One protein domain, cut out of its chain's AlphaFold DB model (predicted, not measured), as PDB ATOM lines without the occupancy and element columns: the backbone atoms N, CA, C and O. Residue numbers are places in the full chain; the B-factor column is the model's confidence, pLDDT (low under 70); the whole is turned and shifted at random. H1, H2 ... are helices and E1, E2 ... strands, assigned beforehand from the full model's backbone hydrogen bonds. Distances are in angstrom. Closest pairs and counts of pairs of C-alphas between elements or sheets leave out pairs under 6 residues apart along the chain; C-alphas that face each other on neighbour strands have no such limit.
ATOM      1  N   ALA A  25     -38.799  10.287 -29.094       82.69
ATOM      2  CA  ALA A  25     -37.582   9.507 -29.317       82.69
ATOM      3  C   ALA A  25     -36.385  10.068 -28.525       82.69
ATOM      4  O   ALA A  25     -35.667   9.321 -27.855       82.69
ATOM      5  N   VAL A  26     -36.204  11.393 -28.532       86.50
ATOM      6  CA  VAL A  26     -35.160  12.073 -27.748       86.50
ATOM      7  C   VAL A  26     -35.375  11.857 -26.252       86.50
ATOM      8  O   VAL A  26     -34.420  11.560 -25.534       86.50
ATOM      9  N   LYS A  27     -36.619  11.964 -25.773       88.50
ATOM     10  CA  LYS A  27     -36.955  11.712 -24.370       88.50
ATOM     11  C   LYS A  27     -36.649  10.271 -23.965       88.50
ATOM     12  O   LYS A  27     -36.016  10.070 -22.933       88.50
ATOM     13  N   SER A  28     -37.023   9.289 -24.785       88.50
ATOM     14  CA  SER A  28     -36.710   7.876 -24.526       88.50
ATOM     15  C   SER A  28     -35.202   7.642 -24.414       88.50
ATOM     16  O   SER A  28     -34.745   6.989 -23.483       88.50
ATOM     17  N   SER A  29     -34.417   8.235 -25.316       91.00
ATOM     18  CA  SER A  29     -32.953   8.141 -25.271       91.00
ATOM     19  C   SER A  29     -32.371   8.757 -23.989       91.00
ATOM     20  O   SER A  29     -31.517   8.154 -23.335       91.00
ATOM     21  N   ARG A  30     -32.882   9.922 -23.563       93.44
ATOM     22  CA  ARG A  30     -32.498  10.548 -22.284       93.44
ATOM     23  C   ARG A  30     -32.884   9.688 -21.081       93.44
ATOM     24  O   ARG A  30     -32.100   9.594 -20.138       93.44
ATOM     25  N   GLU A  31     -34.049   9.042 -21.106       95.00
ATOM     26  CA  GLU A  31     -34.458   8.101 -20.058       95.00
ATOM     27  C   GLU A  31     -33.501   6.916 -19.948       95.00
ATOM     28  O   GLU A  31     -33.106   6.554 -18.841       95.00
ATOM     29  N   ASP A  32     -33.097   6.326 -21.069       94.62
ATOM     30  CA  ASP A  32     -32.189   5.177 -21.067       94.62
ATOM     31  C   ASP A  32     -30.783   5.549 -20.579       94.62
ATOM     32  O   ASP A  32     -30.148   4.779 -19.843       94.62
ATOM     33  N   GLN A  33     -30.318   6.758 -20.907       94.88
ATOM     34  CA  GLN A  33     -29.101   7.327 -20.329       94.88
ATOM     35  C   GLN A  33     -29.244   7.513 -18.818       94.88
ATOM     36  O   GLN A  33     -28.399   7.029 -18.065       94.88
ATOM     37  N   LEU A  34     -30.338   8.133 -18.360       95.69
ATOM     38  CA  LEU A  34     -30.582   8.367 -16.939       95.69
ATOM     39  C   LEU A  34     -30.626   7.044 -16.165       95.69
ATOM     40  O   LEU A  34     -29.969   6.910 -15.136       95.69
ATOM     41  N   ARG A  35     -31.330   6.035 -16.692       95.94
ATOM     42  CA  ARG A  35     -31.373   4.684 -16.111       95.94
ATOM     43  C   ARG A  35     -29.976   4.093 -15.966       95.94
ATOM     44  O   ARG A  35     -29.639   3.535 -14.925       95.94
ATOM     45  N   SER A  36     -29.154   4.236 -17.001       94.75
ATOM     46  CA  SER A  36     -27.790   3.713 -17.015       94.75
ATOM     47  C   SER A  36     -26.882   4.426 -16.012       94.75
ATOM     48  O   SER A  36     -26.073   3.763 -15.364       94.75
ATOM     49  N   TYR A  37     -27.010   5.744 -15.857       94.31
ATOM     50  CA  TYR A  37     -26.215   6.522 -14.901       94.31
ATOM     51  C   TYR A  37     -26.636   6.251 -13.459       94.31
ATOM     52  O   TYR A  37     -25.793   5.906 -12.634       94.31
ATOM     53  N   VAL A  38     -27.938   6.283 -13.162       95.56
ATOM     54  CA  VAL A  38     -28.447   6.001 -11.811       95.56
ATOM     55  C   VAL A  38     -28.101   4.575 -11.377       95.56
ATOM     56  O   VAL A  38     -27.666   4.379 -10.245       95.56
ATOM     57  N   ALA A  39     -28.198   3.579 -12.268       95.12
ATOM     58  CA  ALA A  39     -27.781   2.210 -11.955       95.12
ATOM     59  C   ALA A  39     -26.277   2.112 -11.626       95.12
ATOM     60  O   ALA A  39     -25.894   1.425 -10.678       95.12
ATOM     61  N   GLN A  40     -25.419   2.810 -12.379       93.31
ATOM     62  CA  GLN A  40     -23.977   2.861 -12.103       93.31
ATOM     63  C   GLN A  40     -23.683   3.529 -10.760       93.31
ATOM     64  O   GLN A  40     -22.883   3.010  -9.982       93.31
ATOM     65  N   TYR A  41     -24.360   4.634 -10.453       94.50
ATOM     66  CA  TYR A  41     -24.186   5.336  -9.186       94.50
ATOM     67  C   TYR A  41     -24.691   4.519  -7.998       94.50
ATOM     68  O   TYR A  41     -24.001   4.447  -6.987       94.50
ATOM     69  N   ASN A  42     -25.827   3.830  -8.129       95.06
ATOM     70  CA  ASN A  42     -26.315   2.896  -7.112       95.06
ATOM     71  C   ASN A  42     -25.327   1.740  -6.879       95.06
ATOM     72  O   ASN A  42     -25.078   1.363  -5.735       95.06
ATOM     73  N   MET A  43     -24.701   1.213  -7.938       93.12
ATOM     74  CA  MET A  43     -23.653   0.195  -7.801       93.12
ATOM     75  C   MET A  43     -22.412   0.745  -7.083       93.12
ATOM     76  O   MET A  43     -21.854   0.083  -6.209       93.12
ATOM     77  N   ALA A  44     -21.980   1.960  -7.428       92.88
ATOM     78  CA  ALA A  44     -20.852   2.624  -6.778       92.88
ATOM     79  C   ALA A  44     -21.139   2.908  -5.294       92.88
ATOM     80  O   ALA A  44     -20.286   2.668  -4.440       92.88
ATOM     81  N   LEU A  45     -22.360   3.346  -4.987       94.19
ATOM     82  CA  LEU A  45     -22.863   3.585  -3.638       94.19
ATOM     83  C   LEU A  45     -22.860   2.300  -2.800       94.19
ATOM     84  O   LEU A  45     -22.368   2.310  -1.672       94.19
ATOM     85  N   LEU A  46     -23.326   1.186  -3.370       93.31
ATOM     86  CA  LEU A  46     -23.272  -0.122  -2.721       93.31
ATOM     87  C   LEU A  46     -21.826  -0.559  -2.450       93.31
ATOM     88  O   LEU A  46     -21.505  -0.953  -1.333       93.31
ATOM     89  N   ARG A  47     -20.931  -0.454  -3.440       91.38
ATOM     90  CA  ARG A  47     -19.506  -0.798  -3.273       91.38
ATOM     91  C   ARG A  47     -18.843   0.035  -2.181       91.38
ATOM     92  O   ARG A  47     -18.105  -0.515  -1.368       91.38
ATOM     93  N   TYR A  48     -19.125   1.337  -2.145       92.62
ATOM     94  CA  TYR A  48     -18.634   2.226  -1.095       92.62
ATOM     95  C   TYR A  48     -19.119   1.756   0.275       92.62
ATOM     96  O   TYR A  48     -18.314   1.610   1.192       92.62
ATOM     97  N   HIS A  49     -20.414   1.461   0.403       91.56
ATOM     98  CA  HIS A  49     -20.989   0.984   1.656       91.56
ATOM     99  C   HIS A  49     -20.359  -0.332   2.124       91.56
ATOM    100  O   HIS A  49     -20.005  -0.451   3.295       91.56
ATOM    101  N   LEU A  50     -20.146  -1.289   1.217       90.69
ATOM    102  CA  LEU A  50     -19.504  -2.567   1.537       90.69
ATOM    103  C   LEU A  50     -18.034  -2.399   1.955       90.69
ATOM    104  O   LEU A  50     -17.583  -3.070   2.881       90.69
ATOM    105  N   SER A  51     -17.294  -1.493   1.310       90.50
ATOM    106  CA  SER A  51     -15.875  -1.251   1.606       90.50
ATOM    107  C   SER A  51     -15.663  -0.455   2.896       90.50
ATOM    108  O   SER A  51     -14.768  -0.756   3.678       90.50
ATOM    109  N   GLU A  52     -16.460   0.588   3.111       89.12
ATOM    110  CA  GLU A  52     -16.256   1.568   4.186       89.12
ATOM    111  C   GLU A  52     -17.173   1.327   5.390       89.12
ATOM    112  O   GLU A  52     -17.061   2.023   6.399       89.12
ATOM    113  N   LYS A  53     -18.111   0.376   5.279       88.75
ATOM    114  CA  LYS A  53     -19.152   0.060   6.274       88.75
ATOM    115  C   LYS A  53     -19.994   1.272   6.697       88.75
ATOM    116  O   LYS A  53     -20.597   1.278   7.767       88.75
ATOM    117  N   LYS A  54     -20.049   2.312   5.858       90.31
ATOM    118  CA  LYS A  54     -20.811   3.549   6.076       90.31
ATOM    119  C   LYS A  54     -21.387   4.063   4.764       90.31
ATOM    120  O   LYS A  54     -20.828   3.822   3.697       90.31
ATOM    121  N   TRP A  55     -22.493   4.791   4.840       90.44
ATOM    122  CA  TRP A  55     -23.037   5.491   3.679       90.44
ATOM    123  C   TRP A  55     -22.293   6.812   3.446       90.44
ATOM    124  O   TRP A  55     -22.032   7.529   4.416       90.44
ATOM    125  N   PRO A  56     -21.989   7.179   2.190       91.00
ATOM    126  CA  PRO A  56     -21.422   8.484   1.887       91.00
ATOM    127  C   PRO A  56     -22.449   9.587   2.172       91.00
ATOM    128  O   PRO A  56     -23.669   9.371   2.098       91.00
ATOM    129  N   ARG A  57     -21.975  10.784   2.520       89.25
ATOM    130  CA  ARG A  57     -22.855  11.946   2.740       89.25
ATOM    131  C   ARG A  57     -23.297  12.570   1.426       89.25
ATOM    132  O   ARG A  57     -24.440  12.998   1.318       89.25
ATOM    133  N   THR A  58     -22.406  12.589   0.441       88.88
ATOM    134  CA  THR A  58     -22.644  13.158  -0.888       88.88
ATOM    135  C   THR A  58     -22.103  12.227  -1.969       88.88
ATOM    136  O   THR A  58     -21.207  11.422  -1.721       88.88
ATOM    137  N   LEU A  59     -22.612  12.355  -3.197       87.81
ATOM    138  CA  LEU A  59     -22.040  11.650  -4.350       87.81
ATOM    139  C   LEU A  59     -20.603  12.098  -4.659       87.81
ATOM    140  O   LEU A  59     -19.811  11.307  -5.171       87.81
ATOM    141  N   GLY A  60     -20.248  13.329  -4.273       85.56
ATOM    142  CA  GLY A  60     -18.884  13.844  -4.355       85.56
ATOM    143  C   GLY A  60     -17.880  12.941  -3.633       85.56
ATOM    144  O   GLY A  60     -16.864  12.583  -4.221       85.56
ATOM    145  N   GLU A  61     -18.208  12.465  -2.426       86.19
ATOM    146  CA  GLU A  61     -17.340  11.557  -1.653       86.19
ATOM    147  C   GLU A  61     -17.033  10.241  -2.385       86.19
ATOM    148  O   GLU A  61     -15.957   9.670  -2.202       86.19
ATOM    149  N   ILE A  62     -17.965   9.763  -3.214       87.38
ATOM    150  CA  ILE A  62     -17.787   8.548  -4.017       87.38
ATOM    151  C   ILE A  62     -16.867   8.837  -5.206       87.38
ATOM    152  O   ILE A  62     -15.972   8.046  -5.487       87.38
ATOM    153  N   SER A  63     -17.059   9.976  -5.880       85.62
ATOM    154  CA  SER A  63     -16.223  10.386  -7.019       85.62
ATOM    155  C   SER A  63     -14.791  10.769  -6.634       85.62
ATOM    156  O   SER A  63     -13.877  10.605  -7.433       85.62
ATOM    157  N   SER A  64     -14.566  11.254  -5.409       83.69
ATOM    158  CA  SER A  64     -13.226  11.622  -4.938       83.69
ATOM    159  C   SER A  64     -12.348  10.415  -4.606       83.69
ATOM    160  O   SER A  64     -11.133  10.566  -4.487       83.69
ATOM    161  N   LYS A  65     -12.935   9.224  -4.427       82.75
ATOM    162  CA  LYS A  65     -12.186   8.007  -4.109       82.75
ATOM    163  C   LYS A  65     -11.961   7.153  -5.361       82.75
ATOM    164  O   LYS A  65     -12.929   6.791  -6.036       82.75
ATOM    165  N   PRO A  66     -10.709   6.754  -5.647       78.50
ATOM    166  CA  PRO A  66     -10.430   5.880  -6.777       78.50
ATOM    167  C   PRO A  66     -11.123   4.522  -6.589       78.50
ATOM    168  O   PRO A  66     -11.135   3.961  -5.497       78.50
ATOM    169  N   GLY A  67     -11.700   3.992  -7.671       79.44
ATOM    170  CA  GLY A  67     -12.294   2.649  -7.712       79.44
ATOM    171  C   GLY A  67     -13.814   2.573  -7.524       79.44
ATOM    172  O   GLY A  67     -14.394   1.537  -7.854       79.44
ATOM    173  N   PHE A  68     -14.484   3.644  -7.076       84.00
ATOM    174  CA  PHE A  68     -15.948   3.646  -6.922       84.00
ATOM    175  C   PHE A  68     -16.665   4.309  -8.093       84.00
ATOM    176  O   PHE A  68     -17.494   3.670  -8.742       84.00
ATOM    177  N   LEU A  69     -16.334   5.570  -8.378       85.88
ATOM    178  CA  LEU A  69     -16.911   6.318  -9.484       85.88
ATOM    179  C   LEU A  69     -15.836   7.162 -10.166       85.88
ATOM    180  O   LEU A  69     -15.096   7.871  -9.496       85.88
ATOM    181  N   ARG A  70     -15.748   7.079 -11.498       81.88
ATOM    182  CA  ARG A  70     -14.727   7.807 -12.266       81.88
ATOM    183  C   ARG A  70     -15.008   9.306 -12.307       81.88
ATOM    184  O   ARG A  70     -14.104  10.101 -12.089       81.88
ATOM    185  N   GLU A  71     -16.245   9.669 -12.614       84.62
ATOM    186  CA  GLU A  71     -16.700  11.051 -12.718       84.62
ATOM    187  C   GLU A  71     -18.219  11.118 -12.547       84.62
ATOM    188  O   GLU A  71     -18.924  10.127 -12.758       84.62
ATOM    189  N   LEU A  72     -18.718  12.293 -12.165       86.81
ATOM    190  CA  LEU A  72     -20.147  12.582 -12.164       86.81
ATOM    191  C   LEU A  72     -20.534  13.082 -13.555       86.81
ATOM    192  O   LEU A  72     -20.197  14.199 -13.941       86.81
ATOM    193  N   THR A  73     -21.248  12.254 -14.306       90.31
ATOM    194  CA  THR A  73     -21.834  12.651 -15.584       90.31
ATOM    195  C   THR A  73     -23.036  13.566 -15.348       90.31
ATOM    196  O   THR A  73     -23.786  13.330 -14.399       90.31
ATOM    197  N   PRO A  74     -23.271  14.582 -16.197       92.94
ATOM    198  CA  PRO A  74     -24.466  15.415 -16.106       92.94
ATOM    199  C   PRO A  74     -25.758  14.606 -16.265       92.94
ATOM    200  O   PRO A  74     -25.813  13.622 -17.006       92.94
ATOM    201  N   ASP A  75     -26.817  15.038 -15.591       93.06
ATOM    202  CA  ASP A  75     -28.161  14.508 -15.757       93.06
ATOM    203  C   ASP A  75     -28.683  14.806 -17.178       93.06
ATOM    204  O   ASP A  75     -28.627  15.956 -17.636       93.06
ATOM    205  N   PRO A  76     -29.196  13.802 -17.913       93.25
ATOM    206  CA  PRO A  76     -29.727  13.996 -19.259       93.25
ATOM    207  C   PRO A  76     -30.870  15.016 -19.361       93.25
ATOM    208  O   PRO A  76     -31.062  15.572 -20.449       93.25
ATOM    209  N   PHE A  77     -31.599  15.269 -18.271       92.75
ATOM    210  CA  PHE A  77     -32.728  16.195 -18.186       92.75
ATOM    211  C   PHE A  77     -32.306  17.568 -17.657       92.75
ATOM    212  O   PHE A  77     -32.513  18.563 -18.347       92.75
ATOM    213  N   THR A  78     -31.646  17.644 -16.494       92.00
ATOM    214  CA  THR A  78     -31.252  18.944 -15.900       92.00
ATOM    215  C   THR A  78     -29.986  19.537 -16.527       92.00
ATOM    216  O   THR A  78     -29.723  20.731 -16.373       92.00
ATOM    217  N   LYS A  79     -29.194  18.715 -17.234       92.19
ATOM    218  CA  LYS A  79     -27.859  19.039 -17.774       92.19
ATOM    219  C   LYS A  79     -26.826  19.423 -16.710       92.19
ATOM    220  O   LYS A  79     -25.789  19.992 -17.046       92.19
ATOM    221  N   LYS A  80     -27.076  19.092 -15.440       91.81
ATOM    222  CA  LYS A  80     -26.205  19.387 -14.293       91.81
ATOM    223  C   LYS A  80     -25.813  18.106 -13.562       91.81
ATOM    224  O   LYS A  80     -26.423  17.063 -13.746       91.81
ATOM    225  N   THR A  81     -24.780  18.165 -12.732       90.19
ATOM    226  CA  THR A  81     -24.341  17.052 -11.873       90.19
ATOM    227  C   THR A  81     -25.037  17.105 -10.507       90.19
ATOM    228  O   THR A  81     -24.391  17.080  -9.464       90.19
ATOM    229  N   ASP A  82     -26.366  17.216 -10.510       91.00
ATOM    230  CA  ASP A  82     -27.200  17.522  -9.338       91.00
ATOM    231  C   ASP A  82     -27.988  16.319  -8.794       91.00
ATOM    232  O   ASP A  82     -28.985  16.481  -8.094       91.00
ATOM    233  N   TYR A  83     -27.524  15.099  -9.067       92.88
ATOM    234  CA  TYR A  83     -28.111  13.880  -8.512       92.88
ATOM    235  C   TYR A  83     -28.186  13.930  -6.979       92.88
ATOM    236  O   TYR A  83     -27.229  14.314  -6.299       92.88
ATOM    237  N   ALA A  84     -29.314  13.482  -6.432       92.62
ATOM    238  CA  ALA A  84     -29.567  13.472  -5.000       92.62
ATOM    239  C   ALA A  84     -29.376  12.071  -4.402       92.62
ATOM    240  O   ALA A  84     -29.551  11.052  -5.076       92.62
ATOM    241  N   LEU A  85     -29.026  12.034  -3.113       93.94
ATOM    242  CA  LEU A  85     -29.060  10.826  -2.293       93.94
ATOM    243  C   LEU A  85     -30.349  10.833  -1.474       93.94
ATOM    244  O   LEU A  85     -30.454  11.555  -0.486       93.94
ATOM    245  N   ALA A  86     -31.319  10.032  -1.894       93.31
ATOM    246  CA  ALA A  86     -32.537   9.793  -1.139       93.31
ATOM    247  C   ALA A  86     -32.293   8.713  -0.081       93.31
ATOM    248  O   ALA A  86     -31.599   7.731  -0.347       93.31
ATOM    249  N   GLU A  87     -32.878   8.872   1.103       92.94
ATOM    250  CA  GLU A  87     -32.789   7.896   2.186       92.94
ATOM    251  C   GLU A  87     -34.165   7.296   2.476       92.94
ATOM    252  O   GLU A  87     -35.129   8.020   2.717       92.94
ATOM    253  N   ILE A  88     -34.257   5.966   2.438       91.50
ATOM    254  CA  ILE A  88     -35.467   5.205   2.762       91.50
ATOM    255  C   ILE A  88     -35.066   4.014   3.625       91.50
ATOM    256  O   ILE A  88     -34.193   3.240   3.238       91.50
ATOM    257  N   ASN A  89     -35.711   3.850   4.783       87.75
ATOM    258  CA  ASN A  89     -35.456   2.754   5.729       87.75
ATOM    259  C   ASN A  89     -33.959   2.593   6.094       87.75
ATOM    260  O   ASN A  89     -33.454   1.477   6.193       87.75
ATOM    261  N   GLY A  90     -33.224   3.705   6.232       86.00
ATOM    262  CA  GLY A  90     -31.784   3.706   6.542       86.00
ATOM    263  C   GLY A  90     -30.867   3.256   5.392       86.00
ATOM    264  O   GLY A  90     -29.663   3.078   5.585       86.00
ATOM    265  N   GLN A  91     -31.420   3.061   4.193       90.38
ATOM    266  CA  GLN A  91     -30.693   2.778   2.956       90.38
ATOM    267  C   GLN A  91     -30.652   4.036   2.092       90.38
ATOM    268  O   GLN A  91     -31.622   4.796   2.060       90.38
ATOM    269  N   LYS A  92     -29.553   4.243   1.360       93.69
ATOM    270  CA  LYS A  92     -29.429   5.363   0.422       93.69
ATOM    271  C   LYS A  92     -29.593   4.909  -1.020       93.69
ATOM    272  O   LYS A  92     -29.128   3.840  -1.399       93.69
ATOM    273  N   TYR A  93     -30.201   5.769  -1.823       94.88
ATOM    274  CA  TYR A  93     -30.470   5.553  -3.238       94.88
ATOM    275  C   TYR A  93     -30.160   6.820  -4.014       94.88
ATOM    276  O   TYR A  93     -30.340   7.928  -3.512       94.88
ATOM    277  N   VAL A  94     -29.730   6.660  -5.258       95.44
ATOM    278  CA  VAL A  94     -29.487   7.788  -6.149       95.44
ATOM    279  C   VAL A  94     -30.747   8.103  -6.945       95.44
ATOM    280  O   VAL A  94     -31.420   7.192  -7.442       95.44
ATOM    281  N   THR A  95     -31.047   9.394  -7.071       95.25
ATOM    282  CA  THR A  95     -32.146   9.930  -7.885       95.25
ATOM    283  C   THR A  95     -31.683  11.118  -8.715       95.25
ATOM    284  O   THR A  95     -30.719  11.804  -8.374       95.25
ATOM    285  N   SER A  96     -32.406  11.391  -9.799       94.75
ATOM    286  CA  SER A  96     -32.294  12.661 -10.525       94.75
ATOM    287  C   SER A  96     -32.803  13.824  -9.662       94.75
ATOM    288  O   SER A  96     -33.641  13.618  -8.785       94.75
ATOM    289  N   ALA A  97     -32.354  15.052  -9.928       93.81
ATOM    290  CA  ALA A  97     -33.009  16.262  -9.417       93.81
ATOM    291  C   ALA A  97     -34.209  16.704 -10.273       93.81
ATOM    292  O   ALA A  97     -34.974  17.578  -9.863       93.81
ATOM    293  N   SER A  98     -34.388  16.117 -11.459       93.19
ATOM    294  CA  SER A  98     -35.446  16.504 -12.386       93.19
ATOM    295  C   SER A  98     -36.837  16.162 -11.849       93.19
ATOM    296  O   SER A  98     -37.115  15.034 -11.432       93.19
ATOM    297  N   THR A  99     -37.737  17.142 -11.917       93.94
ATOM    298  CA  THR A  99     -39.173  16.983 -11.652       93.94
ATOM    299  C   THR A  99     -39.955  16.572 -12.902       93.94
ATOM    300  O   THR A  99     -41.167  16.367 -12.823       93.94
ATOM    301  N   GLU A 100     -39.283  16.426 -14.052       93.12
ATOM    302  CA  GLU A 100     -39.915  15.932 -15.272       93.12
ATOM    303  C   GLU A 100     -40.472  14.518 -15.076       93.12
ATOM    304  O   GLU A 100     -39.929  13.689 -14.340       93.12
ATOM    305  N   LEU A 101     -41.577  14.240 -15.768       93.50
ATOM    306  CA  LEU A 101     -42.257  12.956 -15.690       93.50
ATOM    307  C   LEU A 101     -41.601  11.934 -16.620       93.50
ATOM    308  O   LEU A 101     -41.440  12.183 -17.818       93.50
ATOM    309  N   SER A 102     -41.321  10.751 -16.083       92.12
ATOM    310  CA  SER A 102     -41.013   9.541 -16.850       92.12
ATOM    311  C   SER A 102     -42.163   9.129 -17.770       92.12
ATOM    312  O   SER A 102     -43.305   9.567 -17.606       92.12
ATOM    313  N   ALA A 103     -41.894   8.218 -18.703       87.75
ATOM    314  CA  ALA A 103     -42.911   7.572 -19.534       87.75
ATOM    315  C   ALA A 103     -44.034   6.902 -18.713       87.75
ATOM    316  O   ALA A 103     -45.162   6.796 -19.184       87.75
ATOM    317  N   ALA A 104     -43.752   6.502 -17.467       87.00
ATOM    318  CA  ALA A 104     -44.731   5.950 -16.530       87.00
ATOM    319  C   ALA A 104     -45.502   7.025 -15.729       87.00
ATOM    320  O   ALA A 104     -46.213   6.691 -14.782       87.00
ATOM    321  N   GLY A 105     -45.332   8.310 -16.055       91.50
ATOM    322  CA  GLY A 105     -46.033   9.425 -15.412       91.50
ATOM    323  C   GLY A 105     -45.516   9.787 -14.017       91.50
ATOM    324  O   GLY A 105     -46.205  10.484 -13.279       91.50
ATOM    325  N   LYS A 106     -44.323   9.315 -13.631       92.75
ATOM    326  CA  LYS A 106     -43.720   9.596 -12.316       92.75
ATOM    327  C   LYS A 106     -42.525  10.547 -12.422       92.75
ATOM    328  O   LYS A 106     -41.714  10.324 -13.325       92.75
ATOM    329  N   PRO A 107     -42.373  11.531 -11.518       95.12
ATOM    330  CA  PRO A 107     -41.211  12.422 -11.488       95.12
ATOM    331  C   PRO A 107     -39.893  11.669 -11.262       95.12
ATOM    332  O   PRO A 107     -39.832  10.808 -10.379       95.12
ATOM    333  N   TYR A 108     -38.827  11.994 -12.000       94.25
ATOM    334  CA  TYR A 108     -37.541  11.286 -11.862       94.25
ATOM    335  C   TYR A 108     -36.888  11.427 -10.485       94.25
ATOM    336  O   TYR A 108     -36.222  10.499 -10.033       94.25
ATOM    337  N   ASN A 109     -37.117  12.534  -9.781       95.00
ATOM    338  CA  ASN A 109     -36.651  12.726  -8.406       95.00
ATOM    339  C   ASN A 109     -37.335  11.821  -7.363       95.00
ATOM    340  O   ASN A 109     -36.914  11.785  -6.212       95.00
ATOM    341  N   THR A 110     -38.358  11.059  -7.759       94.62
ATOM    342  CA  THR A 110     -39.021  10.040  -6.921       94.62
ATOM    343  C   THR A 110     -38.698   8.609  -7.354       94.62
ATOM    344  O   THR A 110     -39.268   7.644  -6.837       94.62
ATOM    345  N   LEU A 111     -37.808   8.454  -8.336       95.25
ATOM    346  CA  LEU A 111     -37.458   7.177  -8.936       95.25
ATOM    347  C   LEU A 111     -35.978   6.882  -8.712       95.25
ATOM    348  O   LEU A 111     -35.112   7.720  -8.952       95.25
ATOM    349  N   THR A 112     -35.693   5.644  -8.330       95.56
ATOM    350  CA  THR A 112     -34.354   5.066  -8.417       95.56
ATOM    351  C   THR A 112     -34.340   3.948  -9.455       95.56
ATOM    352  O   THR A 112     -35.333   3.722 -10.149       95.56
ATOM    353  N   VAL A 113     -33.210   3.268  -9.624       95.62
ATOM    354  CA  VAL A 113     -33.024   2.268 -10.676       95.62
ATOM    355  C   VAL A 113     -32.378   1.007 -10.121       95.62
ATOM    356  O   VAL A 113     -31.443   1.082  -9.326       95.62
ATOM    357  N   ASN A 114     -32.872  -0.149 -10.563       93.44
ATOM    358  CA  ASN A 114     -32.320  -1.454 -10.202       93.44
ATOM    359  C   ASN A 114     -31.201  -1.927 -11.145       93.44
ATOM    360  O   ASN A 114     -30.927  -1.310 -12.175       93.44
ATOM    361  N   ALA A 115     -30.580  -3.068 -10.835       91.88
ATOM    362  CA  ALA A 115     -29.539  -3.663 -11.685       91.88
ATOM    363  C   ALA A 115     -30.000  -3.935 -13.131       91.88
ATOM    364  O   ALA A 115     -29.202  -3.850 -14.063       91.88
ATOM    365  N   ALA A 116     -31.293  -4.204 -13.335       92.50
ATOM    366  CA  ALA A 116     -31.897  -4.401 -14.653       92.50
ATOM    367  C   ALA A 116     -32.232  -3.083 -15.384       92.50
ATOM    368  O   ALA A 116     -32.930  -3.111 -16.397       92.50
ATOM    369  N   ARG A 117     -31.767  -1.933 -14.876       94.00
ATOM    370  CA  ARG A 117     -32.008  -0.588 -15.424       94.00
ATOM    371  C   ARG A 117     -33.486  -0.198 -15.496       94.00
ATOM    372  O   ARG A 117     -33.865   0.657 -16.290       94.00
ATOM    373  N   LYS A 118     -34.334  -0.795 -14.659       93.62
ATOM    374  CA  LYS A 118     -35.749  -0.425 -14.544       93.62
ATOM    375  C   LYS A 118     -35.929   0.611 -13.445       93.62
ATOM    376  O   LYS A 118     -35.333   0.485 -12.377       93.62
ATOM    377  N   PHE A 119     -36.781   1.601 -13.701       94.88
ATOM    378  CA  PHE A 119     -37.181   2.563 -12.681       94.88
ATOM    379  C   PHE A 119     -37.996   1.880 -11.583       94.88
ATOM    380  O   PHE A 119     -38.963   1.171 -11.864       94.88
ATOM    381  N   ILE A 120     -37.616   2.143 -10.341       94.38
ATOM    382  CA  ILE A 120     -38.273   1.675  -9.129       94.38
ATOM    383  C   ILE A 120     -38.693   2.908  -8.322       94.38
ATOM    384  O   ILE A 120     -37.857   3.774  -8.056       94.38
ATOM    385  N   PRO A 121     -39.974   3.025  -7.940       93.62
ATOM    386  CA  PRO A 121     -40.427   4.095  -7.066       93.62
ATOM    387  C   PRO A 121     -39.738   4.039  -5.709       93.62
ATOM    388  O   PRO A 121     -39.617   2.968  -5.113       93.62
ATOM    389  N   LEU A 122     -39.353   5.209  -5.217       91.00
ATOM    390  CA  LEU A 122     -38.879   5.387  -3.858       91.00
ATOM    391  C   LEU A 122     -40.069   5.513  -2.907       91.00
ATOM    392  O   LEU A 122     -40.729   6.546  -2.848       91.00
ATOM    393  N   ALA A 123     -40.363   4.432  -2.192       87.75
ATOM    394  CA  ALA A 123     -41.378   4.374  -1.152       87.75
ATOM    395  C   ALA A 123     -40.994   3.304  -0.122       87.75
ATOM    396  O   ALA A 123     -40.508   2.232  -0.488       87.75
ATOM    397  N   ALA A 124     -41.222   3.587   1.163       77.00
ATOM    398  CA  ALA A 124     -40.787   2.735   2.274       77.00
ATOM    399  C   ALA A 124     -41.306   1.288   2.204       77.00
ATOM    400  O   ALA A 124     -40.655   0.383   2.717       77.00
ATOM    401  N   ASP A 125     -42.448   1.073   1.555       79.75
ATOM    402  CA  ASP A 125     -43.119  -0.215   1.381       79.75
ATOM    403  C   ASP A 125     -42.741  -0.948   0.079       79.75
ATOM    404  O   ASP A 125     -43.029  -2.134  -0.064       79.75
ATOM    405  N   LYS A 126     -42.126  -0.258  -0.891       79.06
ATOM    406  CA  LYS A 126     -41.913  -0.776  -2.259       79.06
ATOM    407  C   LYS A 126     -40.457  -0.810  -2.695       79.06
ATOM    408  O   LYS A 126     -40.151  -1.455  -3.696       79.06
ATOM    409  N   THR A 127     -39.573  -0.098  -2.005       86.44
ATOM    410  CA  THR A 127     -38.155  -0.042  -2.359       86.44
ATOM    411  C   THR A 127     -37.386  -1.115  -1.590       86.44
ATOM    412  O   THR A 127     -37.244  -0.990  -0.371       86.44
ATOM    413  N   PRO A 128     -36.882  -2.163  -2.266       87.94
ATOM    414  CA  PRO A 128     -36.028  -3.146  -1.616       87.94
ATOM    415  C   PRO A 128     -34.684  -2.505  -1.231       87.94
ATOM    416  O   PRO A 128     -34.289  -1.516  -1.857       87.94
ATOM    417  N   PRO A 129     -33.953  -3.070  -0.250       91.06
ATOM    418  CA  PRO A 129     -32.627  -2.594   0.135       91.06
ATOM    419  C   PRO A 129     -31.692  -2.451  -1.068       91.06
ATOM    420  O   PRO A 129     -31.763  -3.246  -2.006       91.06
ATOM    421  N   LEU A 130     -30.758  -1.493  -1.025       91.25
ATOM    422  CA  LEU A 130     -29.878  -1.206  -2.164       91.25
ATOM    423  C   LEU A 130     -29.111  -2.449  -2.649       91.25
ATOM    424  O   LEU A 130     -28.945  -2.636  -3.851       91.25
ATOM    425  N   ALA A 131     -28.679  -3.317  -1.732       90.62
ATOM    426  CA  ALA A 131     -28.026  -4.578  -2.076       90.62
ATOM    427  C   ALA A 131     -28.909  -5.454  -2.984       90.62
ATOM    428  O   ALA A 131     -28.499  -5.809  -4.089       90.62
ATOM    429  N   GLU A 132     -30.148  -5.719  -2.571       90.81
ATOM    430  CA  GLU A 132     -31.109  -6.511  -3.341       90.81
ATOM    431  C   GLU A 132     -31.501  -5.808  -4.647       90.81
ATOM    432  O   GLU A 132     -31.533  -6.432  -5.709       90.81
ATOM    433  N   LEU A 133     -31.714  -4.489  -4.591       90.62
ATOM    434  CA  LEU A 133     -32.002  -3.647  -5.753       90.62
ATOM    435  C   LEU A 133     -30.912  -3.785  -6.832       90.62
ATOM    436  O   LEU A 133     -31.203  -3.784  -8.034       90.62
ATOM    437  N   MET A 134     -29.657  -3.937  -6.408       93.62
ATOM    438  CA  MET A 134     -28.502  -4.110  -7.286       93.62
ATOM    439  C   MET A 134     -28.151  -5.579  -7.562       93.62
ATOM    440  O   MET A 134     -27.105  -5.852  -8.152       93.62
ATOM    441  N   GLY A 135     -29.024  -6.523  -7.201       87.12
ATOM    442  CA  GLY A 135     -28.828  -7.954  -7.448       87.12
ATOM    443  C   GLY A 135     -27.737  -8.589  -6.584       87.12
ATOM    444  O   GLY A 135     -27.307  -9.706  -6.862       87.12
ATOM    445  N   TYR A 136     -27.285  -7.891  -5.543       83.88
ATOM    446  CA  TYR A 136     -26.352  -8.416  -4.565       83.88
ATOM    447  C   TYR A 136     -27.132  -9.181  -3.496       83.88
ATOM    448  O   TYR A 136     -27.770  -8.593  -2.622       83.88
ATOM    449  N   LYS A 137     -27.084 -10.513  -3.569       71.88
ATOM    450  CA  LYS A 137     -27.490 -11.363  -2.452       71.88
ATOM    451  C   LYS A 137     -26.336 -11.379  -1.462       71.88
ATOM    452  O   LYS A 137     -25.245 -11.830  -1.798       71.88
ATOM    453  N   SER A 138     -26.558 -10.853  -0.262       56.62
ATOM    454  CA  SER A 138     -25.628 -11.074   0.836       56.62
ATOM    455  C   SER A 138     -25.706 -12.552   1.217       56.62
ATOM    456  O   SER A 138     -26.556 -12.942   2.016       56.62
ATOM    457  N   ASP A 139     -24.845 -13.380   0.633       47.62
ATOM    458  CA  ASP A 139     -24.541 -14.692   1.194       47.62
ATOM    459  C   ASP A 139     -23.751 -14.456   2.491       47.62
ATOM    460  O   ASP A 139     -22.527 -14.490   2.525       47.62
ATOM    461  N   LEU A 140     -24.473 -14.114   3.556       43.94
ATOM    462  CA  LEU A 140     -23.987 -14.143   4.930       43.94
ATOM    463  C   LEU A 140     -24.754 -15.257   5.641       43.94
ATOM    464  O   LEU A 140     -25.800 -15.033   6.254       43.94
ATOM    465  N   LYS A 141     -24.235 -16.475   5.479       34.59
ATOM    466  CA  LYS A 141     -24.266 -17.507   6.514       34.59
ATOM    467  C   LYS A 141     -22.884 -17.577   7.140       34.59
ATOM    468  O   LYS A 141     -21.907 -17.465   6.370       34.59
TER     469      LYS A 141
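What this domain is: This is residues 25 to 141 of the 141 residues of an uncharacterized protein of Candidatus Wallbacteria bacterium (UniProt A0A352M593). One long helix, H1, makes the long axis of the model, and two small strand hairpins, E1 with E2 and E3 with E4, sit next to each other along it, with E2 and E3 nearest to it. Two short helices, H2 and H3, lie near the later half of H1, and long stretches with no named element make up much of the rest. The printed part has 117 residues with three named helices and four named strands, in the order H1 H2 E1 E2 E3 E4 H3; each hairpin is its own antiparallel sheet of two strands. The class is mixed, helices and strands, though under half of the residues are in named elements. The whole is compact, with a radius of gyration of the C-alphas of 13.7 A and spans of 45 by 32 by 20 A.

How they stand to each other: Start at the hairpin of E1, residues 84 to 88, and E2, residues 91 to 95, antiparallel at 144 degrees; N 86 and O 93 are within hydrogen-bond range at 2.8 A, as are N 88 and O 91 at 2.9 A. Look next at H1, residues 25 to 52: its closest C-alphas to E2 are those of Asn 42 and Val 94, 5.9 A apart, while H1 and E1 are apart. E3, residues 111 to 113, comes closest to E2 at the C-alphas of Thr 95 and Thr 112, 5.4 A, and to H1 at those of Ala 39 and Val 113, 5.4 A. E3 forms a hairpin with E4, residues 119 to 121, antiparallel at 134 degrees, where N 120 and O 112 are 2.8 A apart, within hydrogen-bond range. H1 only just touches H2, residues 59 to 63, with its residues 44 to 48 alone: 3 pairs of C-alphas are within 8 A, the closest Tyr 48 and Ile 62 at 7.0 A. H1 also only just touches H3, residues 130 to 133, with its residues 42 to 46 alone: again 3 pairs, the closest C-alphas being Leu 46 and Ala 131 at 6.5 A. H2 and H3 are apart. In H1 and H2 every O i to N i+4 pair is within hydrogen-bond range; H3 is too short for such a pair.

Where its parts are: Find C-alpha 25 at (-37.582, 9.507, -29.317); from there H1 runs 40.5 A to C-alpha 52 at (-16.256, 1.568, 4.186). E1 measures 12.8 A from first to last C-alpha and E2 13.1 A. H3 ends at C-alpha 133, at (-32.002, -3.647, -5.753).

The domain as a whole: The C-alphas of Ala 25 and Lys 141, the two farthest apart, are 46.8 A apart. The printed part has no cut, and the links from H2 to E1 and from E2 to E3 are long, with 20 and 15 residues. The mean pLDDT of the printed part is 89.0; look for values under 70 at residues 138 to 141.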